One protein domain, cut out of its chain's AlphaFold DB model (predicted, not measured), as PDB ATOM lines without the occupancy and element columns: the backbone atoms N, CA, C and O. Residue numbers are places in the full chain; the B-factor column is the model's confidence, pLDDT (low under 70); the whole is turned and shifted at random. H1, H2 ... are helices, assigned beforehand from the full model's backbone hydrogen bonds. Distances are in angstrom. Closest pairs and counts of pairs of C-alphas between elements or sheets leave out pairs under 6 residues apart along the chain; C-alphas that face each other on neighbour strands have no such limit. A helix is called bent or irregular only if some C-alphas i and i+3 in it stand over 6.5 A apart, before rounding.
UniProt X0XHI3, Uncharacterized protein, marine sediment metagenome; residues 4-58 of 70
ATOM      1  N   GLN A   4     176.313  77.982 170.901       96.44
ATOM      2  CA  GLN A   4     175.344  78.440 169.906       96.44
ATOM      3  C   GLN A   4     174.377  79.486 170.477       96.44
ATOM      4  O   GLN A   4     174.172  80.518 169.847       96.44
ATOM      5  N   LYS A   5     173.826  79.263 171.682       95.12
ATOM      6  CA  LYS A   5     172.884  80.206 172.314       95.12
ATOM      7  C   LYS A   5     173.534  81.566 172.590       95.12
ATOM      8  O   LYS A   5     172.912  82.592 172.353       95.12
ATOM      9  N   TRP A   6     174.802  81.576 173.003       96.69
ATOM     10  CA  TRP A   6     175.568  82.811 173.212       96.69
ATOM     11  C   TRP A   6     175.804  83.602 171.927       96.69
ATOM     12  O   TRP A   6     175.662  84.821 171.921       96.69
ATOM     13  N   ARG A   7     176.123  82.913 170.824       97.19
ATOM     14  CA  ARG A   7     176.249  83.557 169.511       97.19
ATOM     15  C   ARG A   7     174.927  84.169 169.065       97.19
ATOM     16  O   ARG A   7     174.918  85.324 168.665       97.19
ATOM     17  N   ALA A   8     173.826  83.427 169.190       97.88
ATOM     18  CA  ALA A   8     172.500  83.933 168.845       97.88
ATOM     19  C   ALA A   8     172.125  85.174 169.672       97.88
ATOM     20  O   ALA A   8     171.710  86.178 169.103       97.88
ATOM     21  N   LEU A   9     172.350  85.142 170.991       96.50
ATOM     22  CA  LEU A   9     172.103  86.290 171.866       96.50
ATOM     23  C   LEU A   9     172.932  87.514 171.454       96.50
ATOM     24  O   LEU A   9     172.392  88.608 171.325       96.50
ATOM     25  N   SER A  10     174.232  87.325 171.205       97.81
ATOM     26  CA  SER A  10     175.107  88.419 170.775       97.81
ATOM     27  C   SER A  10     174.674  89.014 169.434       97.81
ATOM     28  O   SER A  10     174.716  90.233 169.288       97.81
ATOM     29  N   LEU A  11     174.254  88.180 168.478       98.19
ATOM     30  CA  LEU A  11     173.770  88.644 167.176       98.19
ATOM     31  C   LEU A  11     172.507  89.497 167.324       98.19
ATOM     32  O   LEU A  11     172.449  90.585 166.761       98.19
ATOM     33  N   VAL A  12     171.533  89.039 168.115       97.81
ATOM     34  CA  VAL A  12     170.271  89.766 168.319       97.81
ATOM     35  C   VAL A  12     170.503  91.116 168.996       97.81
ATOM     36  O   VAL A  12     169.954  92.116 168.546       97.81
ATOM     37  N   ILE A  13     171.341  91.171 170.038       97.25
ATOM     38  CA  ILE A  13     171.632  92.436 170.734       97.25
ATOM     39  C   ILE A  13     172.297  93.436 169.785       97.25
ATOM     40  O   ILE A  13     171.883  94.591 169.731       97.25
ATOM     41  N   LYS A  14     173.296  92.999 169.009       98.25
ATOM     42  CA  LYS A  14     173.985  93.880 168.056       98.25
ATOM     43  C   LYS A  14     173.045  94.410 166.981       98.25
ATOM     44  O   LYS A  14     173.083  95.596 166.697       98.25
ATOM     45  N   ALA A  15     172.192  93.551 166.426       98.31
ATOM     46  CA  ALA A  15     171.235  93.962 165.405       98.31
ATOM     47  C   ALA A  15     170.266  95.040 165.919       98.31
ATOM     48  O   ALA A  15     170.024  96.016 165.219       98.31
ATOM     49  N   LYS A  16     169.759  94.896 167.151       98.44
ATOM     50  CA  LYS A  16     168.883  95.903 167.770       98.44
ATOM     51  C   LYS A  16     169.594  97.237 167.997       98.44
ATOM     52  O   LYS A  16     169.021  98.281 167.728       98.44
ATOM     53  N   LEU A  17     170.841  97.207 168.468       98.31
ATOM     54  CA  LEU A  17     171.621  98.430 168.684       98.31
ATOM     55  C   LEU A  17     171.936  99.149 167.366       98.31
ATOM     56  O   LEU A  17     171.753 100.357 167.289       98.31
ATOM     57  N   GLU A  18     172.317  98.411 166.322       98.56
ATOM     58  CA  GLU A  18     172.535  98.971 164.980       98.56
ATOM     59  C   GLU A  18     171.248  99.585 164.405       98.56
ATOM     60  O   GLU A  18     171.284 100.647 163.790       98.56
ATOM     61  N   ALA A  19     170.090  98.952 164.625       98.56
ATOM     62  CA  ALA A  19     168.799  99.498 164.202       98.56
ATOM     63  C   ALA A  19     168.479 100.841 164.881       98.56
ATOM     64  O   ALA A  19     167.887 101.720 164.253       98.56
ATOM     65  N   VAL A  20     168.893 101.022 166.137       98.38
ATOM     66  CA  VAL A  20     168.760 102.302 166.846       98.38
ATOM     67  C   VAL A  20     169.763 103.328 166.315       98.38
ATOM     68  O   VAL A  20     169.385 104.457 166.015       98.38
ATOM     69  N   GLU A  21     171.029 102.942 166.144       98.31
ATOM     70  CA  GLU A  21     172.097 103.837 165.668       98.31
ATOM     71  C   GLU A  21     171.849 104.344 164.238       98.31
ATOM     72  O   GLU A  21     172.069 105.516 163.940       98.31
ATOM     73  N   SER A  22     171.309 103.487 163.372       98.38
ATOM     74  CA  SER A  22     170.925 103.833 161.997       98.38
ATOM     75  C   SER A  22     169.583 104.571 161.884       98.38
ATOM     76  O   SER A  22     169.187 104.950 160.781       98.38
ATOM     77  N   GLY A  23     168.873 104.788 162.998       97.44
ATOM     78  CA  GLY A  23     167.587 105.488 163.020       97.44
ATOM     79  C   GLY A  23     166.418 104.701 162.418       97.44
ATOM     80  O   GLY A  23     165.401 105.297 162.071       97.44
ATOM     81  N   ILE A  24     166.538 103.374 162.292       98.31
ATOM     82  CA  ILE A  24     165.438 102.491 161.860       98.31
ATOM     83  C   ILE A  24     164.334 102.441 162.928       98.31
ATOM     84  O   ILE A  24     163.163 102.249 162.609       98.31
ATOM     85  N   SER A  25     164.712 102.610 164.193       97.81
ATOM     86  CA  SER A  25     163.833 102.543 165.364       97.81
ATOM     87  C   SER A  25     164.432 103.351 166.514       97.81
ATOM     88  O   SER A  25     165.613 103.703 166.476       97.81
ATOM     89  N   ILE A  26     163.642 103.632 167.548       98.00
ATOM     90  CA  ILE A  26     164.154 104.226 168.790       98.00
ATOM     91  C   ILE A  26     164.401 103.155 169.855       98.00
ATOM     92  O   ILE A  26     163.839 102.057 169.814       98.00
ATOM     93  N   PHE A  27     165.237 103.484 170.841       96.56
ATOM     94  CA  PHE A  27     165.628 102.553 171.898       96.56
ATOM     95  C   PHE A  27     164.422 102.010 172.676       96.56
ATOM     96  O   PHE A  27     164.343 100.812 172.956       96.56
ATOM     97  N   GLU A  28     163.466 102.885 172.990       96.25
ATOM     98  CA  GLU A  28     162.266 102.565 173.755       96.25
ATOM     99  C   GLU A  28     161.394 101.527 173.055       96.25
ATOM    100  O   GLU A  28     160.790 100.700 173.729       96.25
ATOM    101  N   GLU A  29     161.346 101.536 171.725       95.69
ATOM    102  CA  GLU A  29     160.583 100.568 170.938       95.69
ATOM    103  C   GLU A  29     161.319  99.226 170.855       95.69
ATOM    104  O   GLU A  29     160.741  98.177 171.156       95.69
ATOM    105  N   GLU A  30     162.614  99.242 170.525       97.38
ATOM    106  CA  GLU A  30     163.404  98.017 170.338       97.38
ATOM    107  C   GLU A  30     163.604  97.212 171.623       97.38
ATOM    108  O   GLU A  30     163.685  95.974 171.589       97.38
ATOM    109  N   PHE A  31     163.679  97.905 172.758       96.88
ATOM    110  CA  PHE A  31     163.912  97.312 174.071       96.88
ATOM    111  C   PHE A  31     162.710  97.450 175.011       96.88
ATOM    112  O   PHE A  31     162.852  97.159 176.199       96.88
ATOM    113  N   LEU A  32     161.524  97.805 174.493       96.44
ATOM    114  CA  LEU A  32     160.317  98.081 175.283       96.44
ATOM    115  C   LEU A  32     160.070  97.036 176.371       96.44
ATOM    116  O   LEU A  32     159.942  97.362 177.546       96.44
ATOM    117  N   ALA A  33     160.059  95.756 175.987       96.38
ATOM    118  CA  ALA A  33     159.764  94.643 176.885       96.38
ATOM    119  C   ALA A  33     160.758  94.494 178.051       96.38
ATOM    120  O   ALA A  33     160.445  93.792 179.007       96.38
ATOM    121  N   HIS A  34     161.930  95.128 177.980       96.56
ATOM    122  CA  HIS A  34     163.001  95.047 178.973       96.56
ATOM    123  C   HIS A  34     163.117  96.298 179.854       96.56
ATOM    124  O   HIS A  34     163.925  96.306 180.783       96.56
ATOM    125  N   ILE A  35     162.320  97.339 179.601       96.19
ATOM    126  CA  ILE A  35     162.283  98.536 180.446       96.19
ATOM    127  C   ILE A  35     161.635  98.184 181.784       96.19
ATOM    128  O   ILE A  35     160.579  97.551 181.822       96.19
ATOM    129  N   VAL A  36     162.276  98.596 182.877       96.56
ATOM    130  CA  VAL A  36     161.826  98.337 184.247       96.56
ATOM    131  C   VAL A  36     160.892  99.456 184.714       96.56
ATOM    132  O   VAL A  36     161.203 100.637 184.583       96.56
ATOM    133  N   LEU A  37     159.742  99.068 185.258       94.19
ATOM    134  CA  LEU A  37     158.747  99.937 185.879       94.19
ATOM    135  C   LEU A  37     159.121 100.247 187.344       94.19
ATOM    136  O   LEU A  37     159.921  99.522 187.939       94.19
ATOM    137  N   PRO A  38     158.520 101.275 187.979       95.56
ATOM    138  CA  PRO A  38     158.818 101.634 189.373       95.56
ATOM    139  C   PRO A  38     158.587 100.515 190.398       95.56
ATOM    140  O   PRO A  38     159.171 100.533 191.476       95.56
ATOM    141  N   ASP A  39     157.742  99.536 190.071       93.69
ATOM    142  CA  ASP A  39     157.471  98.365 190.908       93.69
ATOM    143  C   ASP A  39     158.494  97.224 190.728       93.69
ATOM    144  O   ASP A  39     158.341  96.155 191.321       93.69
ATOM    145  N   GLY A  40     159.533  97.437 189.912       94.94
ATOM    146  CA  GLY A  40     160.614  96.487 189.656       94.94
ATOM    147  C   GLY A  40     160.315  95.438 188.580       94.94
ATOM    148  O   GLY A  40     161.201  94.646 188.258       94.94
ATOM    149  N   ARG A  41     159.108  95.414 188.001       96.25
ATOM    150  CA  ARG A  41     158.766  94.513 186.884       96.25
ATOM    151  C   ARG A  41     159.170  95.117 185.547       96.25
ATOM    152  O   ARG A  41     159.261  96.335 185.422       96.25
ATOM    153  N   THR A  42     159.356  94.290 184.521       97.69
ATOM    154  CA  THR A  42     159.522  94.818 183.161       97.69
ATOM    155  C   THR A  42     158.175  95.156 182.516       97.69
ATOM    156  O   THR A  42     157.138  94.589 182.876       97.69
ATOM    157  N   ILE A  43     158.170  96.030 181.503       96.00
ATOM    158  CA  ILE A  43     156.976  96.249 180.668       96.00
ATOM    159  C   ILE A  43     156.502  94.926 180.051       96.00
ATOM    160  O   ILE A  43     155.296  94.701 179.963       96.00
ATOM    161  N   GLY A  44     157.416  94.029 179.662       96.25
ATOM    162  CA  GLY A  44     157.065  92.705 179.146       96.25
ATOM    163  C   GLY A  44     156.248  91.888 180.149       96.25
ATOM    164  O   GLY A  44     155.181  91.377 179.800       96.25
ATOM    165  N   ASP A  45     156.695  91.839 181.406       96.19
ATOM    166  CA  ASP A  45     155.983  91.142 182.486       96.19
ATOM    167  C   ASP A  45     154.581  91.722 182.717       96.19
ATOM    168  O   ASP A  45     153.627  90.983 182.978       96.19
ATOM    169  N   PHE A  46     154.441  93.044 182.595       93.25
ATOM    170  CA  PHE A  46     153.171  93.743 182.788       93.25
ATOM    171  C   PHE A  46     152.207  93.589 181.598       93.25
ATOM    172  O   PHE A  46     151.013  93.343 181.801       93.25
ATOM    173  N   MET A  47     152.696  93.725 180.362       92.50
ATOM    174  CA  MET A  47     151.864  93.845 179.157       92.50
ATOM    175  C   MET A  47     151.531  92.514 178.485       92.50
ATOM    176  O   MET A  47     150.420  92.363 177.973       92.50
ATOM    177  N   ILE A  48     152.434  91.527 178.480       94.12
ATOM    178  CA  ILE A  48     152.206  90.252 177.773       94.12
ATOM    179  C   ILE A  48     150.911  89.540 178.228       94.12
ATOM    180  O   ILE A  48     150.165  89.067 177.362       94.12
ATOM    181  N   PRO A  49     150.574  89.459 179.534       91.69
ATOM    182  CA  PRO A  49     149.310  88.858 179.976       91.69
ATOM    183  C   PRO A  49     148.074  89.613 179.466       91.69
ATOM    184  O   PRO A  49     147.066  89.002 179.096       91.69
ATOM    185  N   GLN A  50     148.160  90.943 179.408       89.81
ATOM    186  CA  GLN A  50     147.078  91.795 178.918       89.81
ATOM    187  C   GLN A  50     146.874  91.582 177.420       89.81
ATOM    188  O   GLN A  50     145.752  91.327 176.996       89.81
ATOM    189  N   ILE A  51     147.958  91.559 176.638       89.75
ATOM    190  CA  ILE A  51     147.931  91.286 175.194       89.75
ATOM    191  C   ILE A  51     147.238  89.948 174.894       89.75
ATOM    192  O   ILE A  51     146.360  89.886 174.034       89.75
ATOM    193  N   LYS A  52     147.549  88.885 175.649       90.00
ATOM    194  CA  LYS A  52     146.866  87.584 175.514       90.00
ATOM    195  C   LYS A  52     145.357  87.683 175.751       90.00
ATOM    196  O   LYS A  52     144.585  87.056 175.032       90.00
ATOM    197  N   THR A  53     144.946  88.477 176.737       87.81
ATOM    198  CA  THR A  53     143.531  88.708 177.061       87.81
ATOM    199  C   THR A  53     142.828  89.530 175.978       87.81
ATOM    200  O   THR A  53     141.671  89.269 175.656       87.81
ATOM    201  N   ILE A  54     143.515  90.503 175.374       89.19
ATOM    202  CA  ILE A  54     142.983  91.294 174.255       89.19
ATOM    203  C   ILE A  54     142.740  90.391 173.047       89.19
ATOM    204  O   ILE A  54     141.647  90.414 172.490       89.19
ATOM    205  N   TYR A  55     143.716  89.557 172.671       88.12
ATOM    206  CA  TYR A  55     143.559  88.647 171.535       88.12
ATOM    207  C   TYR A  55     142.429  87.631 171.734       88.12
ATOM    208  O   TYR A  55     141.743  87.302 170.771       88.12
ATOM    209  N   SER A  56     142.203  87.153 172.963       90.88
ATOM    210  CA  SER A  56     141.114  86.208 173.241       90.88
ATOM    211  C   SER A  56     139.738  86.870 173.363       90.88
ATOM    212  O   SER A  56     138.738  86.261 172.993       90.88
ATOM    213  N   SER A  57     139.665  88.101 173.874       89.81
ATOM    214  CA  SER A  57     138.393  88.796 174.130       89.81
ATOM    215  C   SER A  57     137.967  89.774 173.031       89.81
ATOM    216  O   SER A  57     136.806  90.186 173.010       89.81
ATOM    217  N   GLY A  58     138.890  90.189 172.159       87.06
ATOM    218  CA  GLY A  58     138.684  91.231 171.149       87.06
ATOM    219  C   GLY A  58     138.461  92.635 171.724       87.06
ATOM    220  O   GLY A  58     138.063  93.540 170.992       87.06
TER     221      GLY A  58
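Overview. This is residues 4 to 58 of the 70 residues of an uncharacterized protein of marine sediment metagenome (UniProt X0XHI3). A long straight helix, H1, makes one arm, and H3 makes the other; a bridge of short H2 and residues 31 to 42 joins them. H2 packs on residues 16 to 20 of H1, while residues 4 to 12 and 49 to 58 stick out. The printed part has 55 residues, with three named helices in the order H1, H2, H3 and no named strand: all helix. It is loose, with a radius of gyration of the C-alphas of 14.2 A and spans of 36 by 28 by 26 A.

Along the chain. Find C-alpha 4 at (175.344, 78.440, 169.906); from there H1 runs 26.0 A to residue 21. H2 is residues 27 to 30, 5.3 A long. H3, residues 43 to 57, runs 21.1 A to C-alpha 57 at (138.393, 88.796, 174.130); it is only just irregular, C-alphas 46 and 49 being 6.8 A apart.

Arrangement. Look at Val 20 and Phe 27: their C-alphas, 5.9 A apart, are the closest where H1, with residues 16 to 20 alone, touches H2. H3 is apart from H1 and H2. In H1 every O i to N i+4 pair is within hydrogen-bond range, in H3 9 of 11; H2 is too short for such a pair.

Size, cuts and confidence. The farthest C-alphas, of Gln 4 and Gly 58, are 38.8 A apart. The link from H1 to H2 is tight, that from H2 to H3 long, with 12 residues. The printed part has no cut, and no printed residue is under 70 in pLDDT.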